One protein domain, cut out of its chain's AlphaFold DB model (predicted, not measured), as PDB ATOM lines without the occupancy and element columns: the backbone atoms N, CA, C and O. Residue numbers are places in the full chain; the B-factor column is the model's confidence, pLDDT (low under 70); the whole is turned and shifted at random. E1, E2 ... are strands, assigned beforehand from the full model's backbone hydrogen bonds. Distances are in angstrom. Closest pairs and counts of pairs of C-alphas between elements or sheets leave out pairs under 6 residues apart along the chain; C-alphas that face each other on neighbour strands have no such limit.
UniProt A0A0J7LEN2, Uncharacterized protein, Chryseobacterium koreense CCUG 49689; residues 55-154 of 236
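Overview. This is residues 55 to 154 of the 236 residues of an uncharacterized protein of Chryseobacterium koreense CCUG 49689 (UniProt A0A0J7LEN2). One antiparallel sheet of seven strands is folded back on itself like a curled wall: E1, E2 and E3 make one leaf, E5, E6 and E7 the leaf that faces it, and the sharply bent E4 is the hinge. The long hairpin of E5 and E6 makes most of the length, and its turn, residues 124 to 127, lies at one end of the longest axis. The printed part has 100 residues, with seven named strands, E1 to E7 in chain order, and no named helix; the class is all strand. The sheet's order is E1, E2, E3, E4, E5, E6, E7. The whole is compact, with a radius of gyration of the C-alphas of 14.4 A and spans of 50 by 23 by 22 A.

Along the chain. E1, residues 55 to 57, begins at C-alpha 55 (40.048, -41.948, 57.296) and is 6.7 A long. E2 is residues 63 to 70, 20.0 A, and E3 residues 79 to 88, 18.9 A. E3 bends by 106 degrees at residue 82. E4, residues 94 to 109, the longest strand by residues, bends by 137 degrees at residue 101; its first and last C-alphas are 20.1 A apart. E5, residues 112 to 123, is 30.2 A long and bends by 60 degrees at residue 120. E6, residues 128 to 142, is 41.1 A long, from C-alpha 128 (51.973, -23.807, 30.740). E7, residues 145 to 148, is 10.1 A long and ends at C-alpha 148 (29.895, -44.651, 44.983).

Arrangement. The seven strands form a meander, each the antiparallel neighbour of the one before. Edge strand E1 makes a hairpin with E2, with N 56 and O 64 within hydrogen-bond range at 2.9 A. E2 and E3 have N 67 and O 85 at 3.0 A; E3 and E4 have N 84 and O 98 at 2.9 A and N 104 and O 81 at 2.8 A. E4 and E5 have N 107 and O 114 at 2.9 A. E5 and E6 have N 115 and O 137 at 2.8 A and N 123 and O 128 at 2.9 A. E6 pairs with E5 over residues 128 to 139 and with edge strand E7 over residues 139 to 142, where N 142 and O 145 are 2.8 A apart. Residues 135 to 136 of E6 also pair, antiparallel, with residues 152 to 153. In this folded sheet, one sheet bent back into two leaves that face each other, 34 pairs of C-alphas of the two leaves are within 11 A. E3 and E7 are only just apart, at 8.5 A.

Size, cuts and confidence. The C-alphas farthest apart, those of Asp 126 and Asn 144, are 49.7 A from each other. The sheet is twisted, with C-alphas up to 8.4 A off its best plane. The link from E2 to E3 is short and the other links are tight. The printed part has no cut, its mean pLDDT is 96.3, and no printed residue is under 70.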
ATOM      1  N   THR A  55      41.246 -41.222  56.870       97.56
ATOM      2  CA  THR A  55      40.048 -41.948  57.296       97.56
ATOM      3  C   THR A  55      38.902 -40.955  57.355       97.56
ATOM      4  O   THR A  55      38.986 -39.964  58.078       97.56
ATOM      5  N   TYR A  56      37.836 -41.217  56.606       97.62
ATOM      6  CA  TYR A  56      36.682 -40.329  56.526       97.62
ATOM      7  C   TYR A  56      35.437 -41.021  57.080       97.62
ATOM      8  O   TYR A  56      35.079 -42.110  56.629       97.62
ATOM      9  N   THR A  57      34.774 -40.387  58.051       96.81
ATOM     10  CA  THR A  57      33.571 -40.909  58.718       96.81
ATOM     11  C   THR A  57      32.344 -40.093  58.324       96.81
ATOM     12  O   THR A  57      32.304 -38.876  58.501       96.81
ATOM     13  N   PHE A  58      31.326 -40.781  57.816       97.00
ATOM     14  CA  PHE A  58      30.052 -40.222  57.375       97.00
ATOM     15  C   PHE A  58      29.070 -40.055  58.548       97.00
ATOM     16  O   PHE A  58      29.218 -40.669  59.604       97.00
ATOM     17  N   GLU A  59      28.007 -39.268  58.358       95.25
ATOM     18  CA  GLU A  59      27.004 -38.997  59.406       95.25
ATOM     19  C   GLU A  59      26.235 -40.255  59.849       95.25
ATOM     20  O   GLU A  59      25.728 -40.309  60.968       95.25
ATOM     21  N   ASN A  60      26.171 -41.294  59.005       94.81
ATOM     22  CA  ASN A  60      25.588 -42.594  59.360       94.81
ATOM     23  C   ASN A  60      26.571 -43.526  60.105       94.81
ATOM     24  O   ASN A  60      26.291 -44.715  60.251       94.81
ATOM     25  N   ASN A  61      27.705 -42.994  60.580       94.81
ATOM     26  CA  ASN A  61      28.795 -43.700  61.265       94.81
ATOM     27  C   ASN A  61      29.501 -44.782  60.432       94.81
ATOM     28  O   ASN A  61      30.271 -45.564  60.986       94.81
ATOM     29  N   LYS A  62      29.257 -44.845  59.118       96.12
ATOM     30  CA  LYS A  62      30.114 -45.605  58.208       96.12
ATOM     31  C   LYS A  62      31.387 -44.817  57.944       96.12
ATOM     32  O   LYS A  62      31.370 -43.588  57.986       96.12
ATOM     33  N   SER A  63      32.467 -45.518  57.629       96.94
ATOM     34  CA  SER A  63      33.762 -44.896  57.374       96.94
ATOM     35  C   SER A  63      34.473 -45.566  56.209       96.94
ATOM     36  O   SER A  63      34.238 -46.742  55.917       96.94
ATOM     37  N   VAL A  64      35.365 -44.812  55.572       98.19
ATOM     38  CA  VAL A  64      36.288 -45.314  54.550       98.19
ATOM     39  C   VAL A  64      37.732 -44.933  54.864       98.19
ATOM     40  O   VAL A  64      37.970 -43.884  55.465       98.19
ATOM     41  N   SER A  65      38.684 -45.758  54.427       98.19
ATOM     42  CA  SER A  65      40.111 -45.416  54.361       98.19
ATOM     43  C   SER A  65      40.517 -45.123  52.924       98.19
ATOM     44  O   SER A  65      40.142 -45.847  52.007       98.19
ATOM     45  N   VAL A  66      41.312 -44.074  52.732       98.19
ATOM     46  CA  VAL A  66      42.003 -43.773  51.475       98.19
ATOM     47  C   VAL A  66      43.461 -44.191  51.627       98.19
ATOM     48  O   VAL A  66      44.135 -43.734  52.552       98.19
ATOM     49  N   CYS A  67      43.942 -45.051  50.733       98.19
ATOM     50  CA  CYS A  67      45.264 -45.669  50.809       98.19
ATOM     51  C   CYS A  67      45.921 -45.675  49.432       98.19
ATOM     52  O   CYS A  67      45.286 -46.111  48.478       98.19
ATOM     53  N   GLY A  68      47.162 -45.200  49.329       96.69
ATOM     54  CA  GLY A  68      47.867 -45.072  48.053       96.69
ATOM     55  C   GLY A  68      49.117 -44.201  48.149       96.69
ATOM     56  O   GLY A  68      49.679 -44.013  49.233       96.69
ATOM     57  N   PHE A  69      49.522 -43.613  47.025       96.56
ATOM     58  CA  PHE A  69      50.677 -42.724  46.961       96.56
ATOM     59  C   PHE A  69      50.262 -41.247  47.021       96.56
ATOM     60  O   PHE A  69      49.517 -40.769  46.171       96.56
ATOM     61  N   VAL A  70      50.753 -40.503  48.022       96.31
ATOM     62  CA  VAL A  70      50.548 -39.045  48.132       96.31
ATOM     63  C   VAL A  70      51.646 -38.302  47.392       96.31
ATOM     64  O   VAL A  70      52.828 -38.483  47.694       96.31
ATOM     65  N   ASP A  71      51.251 -37.377  46.522       93.94
ATOM     66  CA  ASP A  71      52.171 -36.413  45.937       93.94
ATOM     67  C   ASP A  71      52.549 -35.355  46.985       93.94
ATOM     68  O   ASP A  71      51.756 -34.487  47.369       93.94
ATOM     69  N   LYS A  72      53.782 -35.454  47.492       93.12
ATOM     70  CA  LYS A  72      54.299 -34.560  48.534       93.12
ATOM     71  C   LYS A  72      54.594 -33.154  48.019       93.12
ATOM     72  O   LYS A  72      54.550 -32.216  48.809       93.12
ATOM     73  N   GLU A  73      54.881 -33.004  46.730       92.62
ATOM     74  CA  GLU A  73      55.208 -31.711  46.123       92.62
ATOM     75  C   GLU A  73      53.950 -30.855  45.924       92.62
ATOM     76  O   GLU A  73      54.025 -29.628  45.891       92.62
ATOM     77  N   MET A  74      52.775 -31.492  45.877       90.06
ATOM     78  CA  MET A  74      51.487 -30.831  45.650       90.06
ATOM     79  C   MET A  74      50.609 -30.679  46.901       90.06
ATOM     80  O   MET A  74      49.453 -30.270  46.789       90.06
ATOM     81  N   GLN A  75      51.130 -30.957  48.102       87.31
ATOM     82  CA  GLN A  75      50.334 -30.963  49.342       87.31
ATOM     83  C   GLN A  75      49.657 -29.627  49.666       87.31
ATOM     84  O   GLN A  75      48.576 -29.608  50.255       87.31
ATOM     85  N   GLU A  76      50.247 -28.501  49.254       90.44
ATOM     86  CA  GLU A  76      49.637 -27.176  49.432       90.44
ATOM     87  C   GLU A  76      48.311 -27.029  48.661       90.44
ATOM     88  O   GLU A  76      47.474 -26.198  49.010       90.44
ATOM     89  N   GLN A  77      48.085 -27.863  47.640       89.69
ATOM     90  CA  GLN A  77      46.862 -27.891  46.834       89.69
ATOM     91  C   GLN A  77      45.810 -28.879  47.370       89.69
ATOM     92  O   GLN A  77      44.697 -28.940  46.832       89.69
ATOM     93  N   GLY A  78      46.127 -29.624  48.437       93.56
ATOM     94  CA  GLY A  78      45.270 -30.620  49.082       93.56
ATOM     95  C   GLY A  78      45.862 -32.032  49.058       93.56
ATOM     96  O   GLY A  78      47.045 -32.229  48.797       93.56
ATOM     97  N   ILE A  79      45.021 -33.034  49.329       96.62
ATOM     98  CA  ILE A  79      45.404 -34.451  49.247       96.62
ATOM     99  C   ILE A  79      45.393 -34.859  47.768       96.62
ATOM    100  O   ILE A  79      44.353 -35.266  47.244       96.62
ATOM    101  N   ILE A  80      46.533 -34.682  47.099       97.69
ATOM    102  CA  ILE A  80      46.777 -35.154  45.732       97.69
ATOM    103  C   ILE A  80      47.406 -36.542  45.803       97.69
ATOM    104  O   ILE A  80      48.415 -36.733  46.483       97.69
ATOM    105  N   ILE A  81      46.782 -37.510  45.141       97.31
ATOM    106  CA  ILE A  81      47.157 -38.921  45.215       97.31
ATOM    107  C   ILE A  81      47.120 -39.591  43.843       97.31
ATOM    108  O   ILE A  81      46.347 -39.200  42.968       97.31
ATOM    109  N   SER A  82      47.928 -40.629  43.683       97.19
ATOM    110  CA  SER A  82      47.918 -41.558  42.552       97.19
ATOM    111  C   SER A  82      48.054 -42.989  43.068       97.19
ATOM    112  O   SER A  82      48.380 -43.182  44.239       97.19
ATOM    113  N   GLU A  83      47.757 -43.976  42.216       96.81
ATOM    114  CA  GLU A  83      47.857 -45.403  42.562       96.81
ATOM    115  C   GLU A  83      47.208 -45.717  43.924       96.81
ATOM    116  O   GLU A  83      47.892 -45.901  44.929       96.81
ATOM    117  N   PHE A  84      45.877 -45.667  43.994       98.06
ATOM    118  CA  PHE A  84      45.184 -45.721  45.281       98.06
ATOM    119  C   PHE A  84      43.862 -46.479  45.238       98.06
ATOM    120  O   PHE A  84      43.188 -46.594  44.208       98.06
ATOM    121  N   ASN A  85      43.444 -46.908  46.426       98.31
ATOM    122  CA  ASN A  85      42.126 -47.444  46.705       98.31
ATOM    123  C   ASN A  85      41.418 -46.667  47.820       98.31
ATOM    124  O   ASN A  85      42.037 -46.078  48.712       98.31
ATOM    125  N   ILE A  86      40.085 -46.719  47.785       98.38
ATOM    126  CA  ILE A  86      39.231 -46.290  48.893       98.38
ATOM    127  C   ILE A  86      38.480 -47.509  49.413       98.38
ATOM    128  O   ILE A  86      37.666 -48.071  48.683       98.38
ATOM    129  N   PHE A  87      38.721 -47.909  50.656       98.19
ATOM    130  CA  PHE A  87      38.140 -49.113  51.245       98.19
ATOM    131  C   PHE A  87      37.046 -48.795  52.254       98.19
ATOM    132  O   PHE A  87      37.134 -47.833  53.011       98.19
ATOM    133  N   ASP A  88      36.030 -49.647  52.308       97.38
ATOM    134  CA  ASP A  88      35.107 -49.739  53.432       97.38
ATOM    135  C   ASP A  88      35.856 -50.216  54.690       97.38
ATOM    136  O   ASP A  88      36.437 -51.303  54.689       97.38
ATOM    137  N   CYS A  89      35.828 -49.437  55.776       96.44
ATOM    138  CA  CYS A  89      36.570 -49.771  56.997       96.44
ATOM    139  C   CYS A  89      36.089 -51.055  57.694       96.44
ATOM    140  O   CYS A  89      36.855 -51.664  58.438       96.44
ATOM    141  N   GLU A  90      34.823 -51.447  57.519       94.31
ATOM    142  CA  GLU A  90      34.249 -52.629  58.172       94.31
ATOM    143  C   GLU A  90      34.534 -53.899  57.372       94.31
ATOM    144  O   GLU A  90      34.812 -54.951  57.948       94.31
ATOM    145  N   THR A  91      34.432 -53.814  56.044       95.19
ATOM    146  CA  THR A  91      34.473 -54.994  55.167       95.19
ATOM    147  C   THR A  91      35.777 -55.148  54.392       95.19
ATOM    148  O   THR A  91      36.035 -56.227  53.862       95.19
ATOM    149  N   GLY A  92      36.582 -54.090  54.283       95.81
ATOM    150  CA  GLY A  92      37.769 -54.042  53.427       95.81
ATOM    151  C   GLY A  92      37.468 -54.020  51.930       95.81
ATOM    152  O   GLY A  92      38.378 -54.115  51.112       95.81
ATOM    153  N   LYS A  93      36.193 -53.908  51.538       96.44
ATOM    154  CA  LYS A  93      35.803 -53.842  50.131       96.44
ATOM    155  C   LYS A  93      36.198 -52.491  49.534       96.44
ATOM    156  O   LYS A  93      35.888 -51.450  50.106       96.44
ATOM    157  N   SER A  94      36.803 -52.513  48.350       97.12
ATOM    158  CA  SER A  94      37.109 -51.300  47.589       97.12
ATOM    159  C   SER A  94      35.833 -50.643  47.030       97.12
ATOM    160  O   SER A  94      34.997 -51.302  46.404       97.12
ATOM    161  N   PHE A  95      35.676 -49.342  47.279       97.38
ATOM    162  CA  PHE A  95      34.672 -48.456  46.682       97.38
ATOM    163  C   PHE A  95      35.161 -47.787  45.401       97.38
ATOM    164  O   PHE A  95      34.331 -47.431  44.563       97.38
ATOM    165  N   ALA A  96      36.471 -47.577  45.287       97.31
ATOM    166  CA  ALA A  96      37.114 -46.929  44.158       97.31
ATOM    167  C   ALA A  96      38.569 -47.399  44.036       97.31
ATOM    168  O   ALA A  96      39.242 -47.652  45.040       97.31
ATOM    169  N   GLU A  97      39.040 -47.504  42.800       97.75
ATOM    170  CA  GLU A  97      40.381 -47.959  42.452       97.75
ATOM    171  C   GLU A  97      40.910 -47.118  41.297       97.75
ATOM    172  O   GLU A  97      40.241 -46.979  40.271       97.75
ATOM    173  N   TYR A  98      42.102 -46.557  41.473       97.38
ATOM    174  CA  TYR A  98      42.746 -45.685  40.502       97.38
ATOM    175  C   TYR A  98      44.196 -46.123  40.305       97.38
ATOM    176  O   TYR A  98      44.959 -46.221  41.260       97.38
ATOM    177  N   GLY A  99      44.572 -46.395  39.052       95.50
ATOM    178  CA  GLY A  99      45.927 -46.819  38.686       95.50
ATOM    179  C   GLY A  99      46.974 -45.704  38.782       95.50
ATOM    180  O   GLY A  99      46.645 -44.534  38.951       95.50
ATOM    181  N   ALA A 100      48.246 -46.065  38.597       91.62
ATOM    182  CA  ALA A 100      49.386 -45.148  38.721       91.62
ATOM    183  C   ALA A 100      49.363 -43.944  37.761       91.62
ATOM    184  O   ALA A 100      49.885 -42.885  38.094       91.62
ATOM    185  N   LEU A 101      48.728 -44.078  36.593       90.31
ATOM    186  CA  LEU A 101      48.598 -42.986  35.617       90.31
ATOM    187  C   LEU A 101      47.487 -41.986  35.970       90.31
ATOM    188  O   LEU A 101      47.320 -40.975  35.292       90.31
ATOM    189  N   LYS A 102      46.685 -42.270  37.001       95.06
ATOM    190  CA  LYS A 102      45.586 -41.407  37.423       95.06
ATOM    191  C   LYS A 102      46.027 -40.556  38.601       95.06
ATOM    192  O   LYS A 102      46.421 -41.081  39.637       95.06
ATOM    193  N   ILE A 103      45.912 -39.244  38.435       96.94
ATOM    194  CA  ILE A 103      46.134 -38.258  39.491       96.94
ATOM    195  C   ILE A 103      44.763 -37.813  39.978       96.94
ATOM    196  O   ILE A 103      43.896 -37.464  39.177       96.94
ATOM    197  N   CYS A 104      44.533 -37.840  41.283       98.25
ATOM    198  CA  CYS A 104      43.267 -37.431  41.869       98.25
ATOM    199  C   CYS A 104      43.472 -36.508  43.062       98.25
ATOM    200  O   CYS A 104      44.440 -36.627  43.804       98.25
ATOM    201  N   LYS A 105      42.503 -35.622  43.283       98.19
ATOM    202  CA  LYS A 105      42.373 -34.843  44.512       98.19
ATOM    203  C   LYS A 105      41.223 -35.370  45.347       98.19
ATOM    204  O   LYS A 105      40.100 -35.492  44.857       98.19
ATOM    205  N   ILE A 106      41.493 -35.621  46.623       98.25
ATOM    206  CA  ILE A 106      40.469 -35.991  47.597       98.25
ATOM    207  C   ILE A 106      39.927 -34.733  48.265       98.25
ATOM    208  O   ILE A 106      40.681 -33.919  48.797       98.25
ATOM    209  N   VAL A 107      38.605 -34.565  48.214       98.06
ATOM    210  CA  VAL A 107      37.906 -33.432  48.823       98.06
ATOM    211  C   VAL A 107      36.845 -33.934  49.788       98.06
ATOM    212  O   VAL A 107      35.841 -34.536  49.396       98.06
ATOM    213  N   GLU A 108      37.052 -33.617  51.058       97.50
ATOM    214  CA  GLU A 108      36.091 -33.843  52.127       97.50
ATOM    215  C   GLU A 108      35.017 -32.753  52.091       97.50
ATOM    216  O   GLU A 108      35.305 -31.559  52.161       97.50
ATOM    217  N   ASN A 109      33.753 -33.154  51.983       95.38
ATOM    218  CA  ASN A 109      32.605 -32.275  52.182       95.38
ATOM    219  C   ASN A 109      31.769 -32.799  53.345       95.38
ATOM    220  O   ASN A 109      32.003 -33.897  53.838       95.38
ATOM    221  N   LYS A 110      30.773 -32.043  53.810       93.19
ATOM    222  CA  LYS A 110      29.860 -32.560  54.833       93.19
ATOM    223  C   LYS A 110      29.100 -33.776  54.282       93.19
ATOM    224  O   LYS A 110      28.284 -33.619  53.380       93.19
ATOM    225  N   ASN A 111      29.349 -34.950  54.862       96.19
ATOM    226  CA  ASN A 111      28.706 -36.224  54.529       96.19
ATOM    227  C   ASN A 111      28.942 -36.744  53.092       96.19
ATOM    228  O   ASN A 111      28.202 -37.600  52.608       96.19
ATOM    229  N   GLU A 112      29.969 -36.245  52.406       97.81
ATOM    230  CA  GLU A 112      30.368 -36.698  51.072       97.81
ATOM    231  C   GLU A 112      31.896 -36.680  50.954       97.81
ATOM    232  O   GLU A 112      32.540 -35.700  51.333       97.81
ATOM    233  N   LEU A 113      32.463 -37.724  50.351       98.50
ATOM    234  CA  LEU A 113      33.864 -37.765  49.939       98.50
ATOM    235  C   LEU A 113      33.922 -37.687  48.413       98.50
ATOM    236  O   LEU A 113      33.347 -38.537  47.730       98.50
ATOM    237  N   LYS A 114      34.582 -36.663  47.873       98.50
ATOM    238  CA  LYS A 114      34.738 -36.490  46.423       98.50
ATOM    239  C   LYS A 114      36.142 -36.875  45.988       98.50
ATOM    240  O   LYS A 114      37.119 -36.481  46.622       98.50
ATOM    241  N   ILE A 115      36.208 -37.591  44.876       98.62
ATOM    242  CA  ILE A 115      37.418 -37.906  44.135       98.62
ATOM    243  C   ILE A 115      37.365 -37.095  42.844       98.62
ATOM    244  O   ILE A 115      36.476 -37.297  42.014       98.62
ATOM    245  N   LEU A 116      38.279 -36.142  42.705       98.44
ATOM    246  CA  LEU A 116      38.391 -35.300  41.519       98.44
ATOM    247  C   LEU A 116      39.544 -35.828  40.671       98.44
ATOM    248  O   LEU A 116      40.689 -35.729  41.102       98.44
ATOM    249  N   GLU A 117      39.255 -36.404  39.505       98.31
ATOM    250  CA  GLU A 117      40.307 -36.824  38.574       98.31
ATOM    251  C   GLU A 117      40.917 -35.586  37.927       98.31
ATOM    252  O   GLU A 117      40.199 -34.713  37.425       98.31
ATOM    253  N   LEU A 118      42.244 -35.518  37.967       97.81
ATOM    254  CA  LEU A 118      43.029 -34.394  37.506       97.81
ATOM    255  C   LEU A 118      43.862 -34.777  36.287       97.81
ATOM    256  O   LEU A 118      44.280 -35.925  36.133       97.81
ATOM    257  N   ARG A 119      44.142 -33.792  35.436       96.62
ATOM    258  CA  ARG A 119      44.986 -33.972  34.256       96.62
ATOM    259  C   ARG A 119      45.859 -32.756  34.006       96.62
ATOM    260  O   ARG A 119      45.377 -31.628  34.064       96.62
ATOM    261  N   TYR A 120      47.136 -32.999  33.729       96.50
ATOM    262  CA  TYR A 120      48.048 -31.960  33.268       96.50
ATOM    263  C   TYR A 120      47.750 -31.642  31.811       96.50
ATOM    264  O   TYR A 120      47.857 -32.518  30.958       96.50
ATOM    265  N   LEU A 121      47.399 -30.392  31.524       97.81
ATOM    266  CA  LEU A 121      47.225 -29.906  30.162       97.81
ATOM    267  C   LEU A 121      48.010 -28.607  29.967       97.81
ATOM    268  O   LEU A 121      48.042 -27.774  30.876       97.81
ATOM    269  N   PRO A 122      48.614 -28.392  28.787       97.81
ATOM    270  CA  PRO A 122      49.188 -27.105  28.451       97.81
ATOM    271  C   PRO A 122      48.034 -26.153  28.138       97.81
ATOM    272  O   PRO A 122      47.341 -26.305  27.129       97.81
ATOM    273  N   ILE A 123      47.802 -25.181  29.012       96.81
ATOM    274  CA  ILE A 123      46.709 -24.208  28.891       96.81
ATOM    275  C   ILE A 123      47.212 -22.790  29.191       96.81
ATOM    276  O   ILE A 123      48.410 -22.546  29.363       96.81
ATOM    277  N   GLY A 124      46.302 -21.815  29.163       93.38
ATOM    278  CA  GLY A 124      46.639 -20.415  29.394       93.38
ATOM    279  C   GLY A 124      47.433 -19.776  28.248       93.38
ATOM    280  O   GLY A 124      47.583 -20.334  27.159       93.38
ATOM    281  N   LYS A 125      47.932 -18.559  28.488       89.75
ATOM    282  CA  LYS A 125      48.546 -17.706  27.451       89.75
ATOM    283  C   LYS A 125      49.891 -18.212  26.934       89.75
ATOM    284  O   LYS A 125      50.258 -17.887  25.810       89.75
ATOM    285  N   ASP A 126      50.583 -19.014  27.736       92.06
ATOM    286  CA  ASP A 126      51.941 -19.480  27.445       92.06
ATOM    287  C   ASP A 126      52.016 -21.000  27.265       92.06
ATOM    288  O   ASP A 126      53.107 -21.548  27.131       92.06
ATOM    289  N   TRP A 127      50.865 -21.685  27.219       95.94
ATOM    290  CA  TRP A 127      50.799 -23.148  27.160       95.94
ATOM    291  C   TRP A 127      51.513 -23.823  28.340       95.94
ATOM    292  O   TRP A 127      52.162 -24.856  28.170       95.94
ATOM    293  N   ASN A 128      51.400 -23.233  29.530       96.19
ATOM    294  CA  ASN A 128      51.973 -23.807  30.740       96.19
ATOM    295  C   ASN A 128      51.196 -25.065  31.117       96.19
ATOM    296  O   ASN A 128      49.970 -25.102  31.009       96.19
ATOM    297  N   TRP A 129      51.919 -26.086  31.567       96.69
ATOM    298  CA  TRP A 129      51.307 -27.288  32.107       96.69
ATOM    299  C   TRP A 129      50.630 -26.957  33.432       96.69
ATOM    300  O   TRP A 129      51.291 -26.660  34.425       96.69
ATOM    301  N   GLU A 130      49.305 -27.011  33.432       96.06
ATOM    302  CA  GLU A 130      48.485 -26.795  34.614       96.06
ATOM    303  C   GLU A 130      47.672 -28.056  34.895       96.06
ATOM    304  O   GLU A 130      47.211 -28.741  33.978       96.06
ATOM    305  N   LEU A 131      47.511 -28.366  36.178       95.31
ATOM    306  CA  LEU A 131      46.705 -29.487  36.626       95.31
ATOM    307  C   LEU A 131      45.248 -29.032  36.738       95.31
ATOM    308  O   LEU A 131      44.937 -28.152  37.541       95.31
ATOM    309  N   ILE A 132      44.361 -29.621  35.939       96.50
ATOM    310  CA  ILE A 132      42.937 -29.269  35.921       96.50
ATOM    311  C   ILE A 132      42.048 -30.449  36.297       96.50
ATOM    312  O   ILE A 132      42.393 -31.601  36.044       96.50
ATOM    313  N   GLU A 133      40.872 -30.160  36.847       97.81
ATOM    314  CA  GLU A 133      39.830 -31.170  37.057       97.81
ATOM    315  C   GLU A 133      39.229 -31.599  35.711       97.81
ATOM    316  O   GLU A 133      38.832 -30.750  34.909       97.81
ATOM    317  N   ILE A 134      39.144 -32.910  35.475       97.62
ATOM    318  CA  ILE A 134      38.476 -33.502  34.304       97.62
ATOM    319  C   ILE A 134      37.352 -34.469  34.684       97.62
ATOM    320  O   ILE A 134      36.487 -34.766  33.856       97.62
ATOM    321  N   GLY A 135      37.324 -34.937  35.934       98.12
ATOM    322  CA  GLY A 135      36.384 -35.944  36.404       98.12
ATOM    323  C   GLY A 135      35.959 -35.766  37.846       98.12
ATOM    324  O   GLY A 135      36.686 -35.211  38.662       98.12
ATOM    325  N   GLU A 136      34.775 -36.273  38.171       98.44
ATOM    326  CA  GLU A 136      34.269 -36.316  39.540       98.44
ATOM    327  C   GLU A 136      33.605 -37.666  39.817       98.44
ATOM    328  O   GLU A 136      32.727 -38.109  39.071       98.44
ATOM    329  N   GLN A 137      33.990 -38.285  40.928       98.56
ATOM    330  CA  GLN A 137      33.297 -39.402  41.553       98.56
ATOM    331  C   GLN A 137      33.001 -39.045  43.014       98.56
ATOM    332  O   GLN A 137      33.793 -38.371  43.671       98.56
ATOM    333  N   THR A 138      31.860 -39.485  43.539       98.56
ATOM    334  CA  THR A 138      31.454 -39.198  44.921       98.56
ATOM    335  C   THR A 138      31.121 -40.484  45.659       98.56
ATOM    336  O   THR A 138      30.392 -41.324  45.136       98.56
ATOM    337  N   ILE A 139      31.577 -40.594  46.905       98.56
ATOM    338  CA  ILE A 139      31.114 -41.583  47.880       98.56
ATOM    339  C   ILE A 139      30.257 -40.855  48.913       98.56
ATOM    340  O   ILE A 139      30.673 -39.839  49.470       98.56
ATOM    341  N   LYS A 140      29.046 -41.356  49.161       98.19
ATOM    342  CA  LYS A 140      28.116 -40.777  50.140       98.19
ATOM    343  C   LYS A 140      27.193 -41.834  50.742       98.19
ATOM    344  O   LYS A 140      26.996 -42.883  50.120       98.19
ATOM    345  N   PRO A 141      26.590 -41.585  51.915       97.19
ATOM    346  CA  PRO A 141      25.625 -42.507  52.471       97.19
ATOM    347  C   PRO A 141      24.295 -42.398  51.728       97.19
ATOM    348  O   PRO A 141      23.788 -41.311  51.451       97.19
ATOM    349  N   ILE A 142      23.716 -43.552  51.431       95.94
ATOM    350  CA  ILE A 142      22.332 -43.705  51.004       95.94
ATOM    351  C   ILE A 142      21.730 -44.732  51.957       95.94
ATOM    352  O   ILE A 142      22.107 -45.906  51.934       95.94
ATOM    353  N   GLU A 143      20.843 -44.261  52.835       91.12
ATOM    354  CA  GLU A 143      20.312 -45.042  53.957       91.12
ATOM    355  C   GLU A 143      21.454 -45.557  54.866       91.12
ATOM    356  O   GLU A 143      22.307 -44.786  55.315       91.12
ATOM    357  N   ASN A 144      21.503 -46.866  55.123       91.81
ATOM    358  CA  ASN A 144      22.502 -47.505  55.985       91.81
ATOM    359  C   ASN A 144      23.738 -48.017  55.224       91.81
ATOM    360  O   ASN A 144      24.524 -48.787  55.776       91.81
ATOM    361  N   GLN A 145      23.909 -47.634  53.957       95.25
ATOM    362  CA  GLN A 145      25.024 -48.068  53.113       95.25
ATOM    363  C   GLN A 145      25.758 -46.870  52.521       95.25
ATOM    364  O   GLN A 145      25.168 -45.817  52.296       95.25
ATOM    365  N   LEU A 146      27.041 -47.044  52.215       97.38
ATOM    366  CA  LEU A 146      27.761 -46.119  51.348       97.38
ATOM    367  C   LEU A 146      27.544 -46.513  49.887       97.38
ATOM    368  O   LEU A 146      27.455 -47.697  49.546       97.38
ATOM    369  N   LYS A 147      27.433 -45.509  49.021       97.69
ATOM    370  CA  LYS A 147      27.323 -45.681  47.574       97.69
ATOM    371  C   LYS A 147      28.338 -44.788  46.886       97.69
ATOM    372  O   LYS A 147      28.441 -43.604  47.205       97.69
ATOM    373  N   THR A 148      29.030 -45.369  45.917       98.12
ATOM    374  CA  THR A 148      29.895 -44.651  44.983       98.12
ATOM    375  C   THR A 148      29.083 -44.294  43.743       98.12
ATOM    376  O   THR A 148      28.356 -45.139  43.217       98.12
ATOM    377  N   SER A 149      29.178 -43.052  43.274       98.19
ATOM    378  CA  SER A 149      28.660 -42.681  41.960       98.19
ATOM    379  C   SER A 149      29.524 -43.275  40.847       98.19
ATOM    380  O   SER A 149      30.680 -43.646  41.055       98.19
ATOM    381  N   GLU A 150      29.005 -43.287  39.626       97.56
ATOM    382  CA  GLU A 150      29.877 -43.413  38.462       97.56
ATOM    383  C   GLU A 150      30.822 -42.204  38.391       97.56
ATOM    384  O   GLU A 150      30.470 -41.097  38.821       97.56
ATOM    385  N   LEU A 151      32.025 -42.433  37.866       97.44
ATOM    386  CA  LEU A 151      32.949 -41.370  37.500       97.44
ATOM    387  C   LEU A 151      32.405 -40.674  36.247       97.44
ATOM    388  O   LEU A 151      32.229 -41.299  35.200       97.44
ATOM    389  N   LYS A 152      32.129 -39.375  36.355       97.50
ATOM    390  CA  LYS A 152      31.566 -38.567  35.263       97.50
ATOM    391  C   LYS A 152      32.539 -37.460  34.851       97.50
ATOM    392  O   LYS A 152      33.216 -36.909  35.724       97.50
ATOM    393  N   PRO A 153      32.556 -37.066  33.566       97.31
ATOM    394  CA  PRO A 153      33.284 -35.884  33.132       97.31
ATOM    395  C   PRO A 153      32.821 -34.633  33.876       97.31
ATOM    396  O   PRO A 153      31.619 -34.360  33.974       97.31
ATOM    397  N   LYS A 154      33.785 -33.865  34.373       96.00
ATOM    398  CA  LYS A 154      33.581 -32.552  34.977       96.00
ATOM    399  C   LYS A 154      34.848 -31.733  34.770       96.00
ATOM    400  O   LYS A 154      35.796 -31.846  35.535       96.00
TER     401      LYS A 154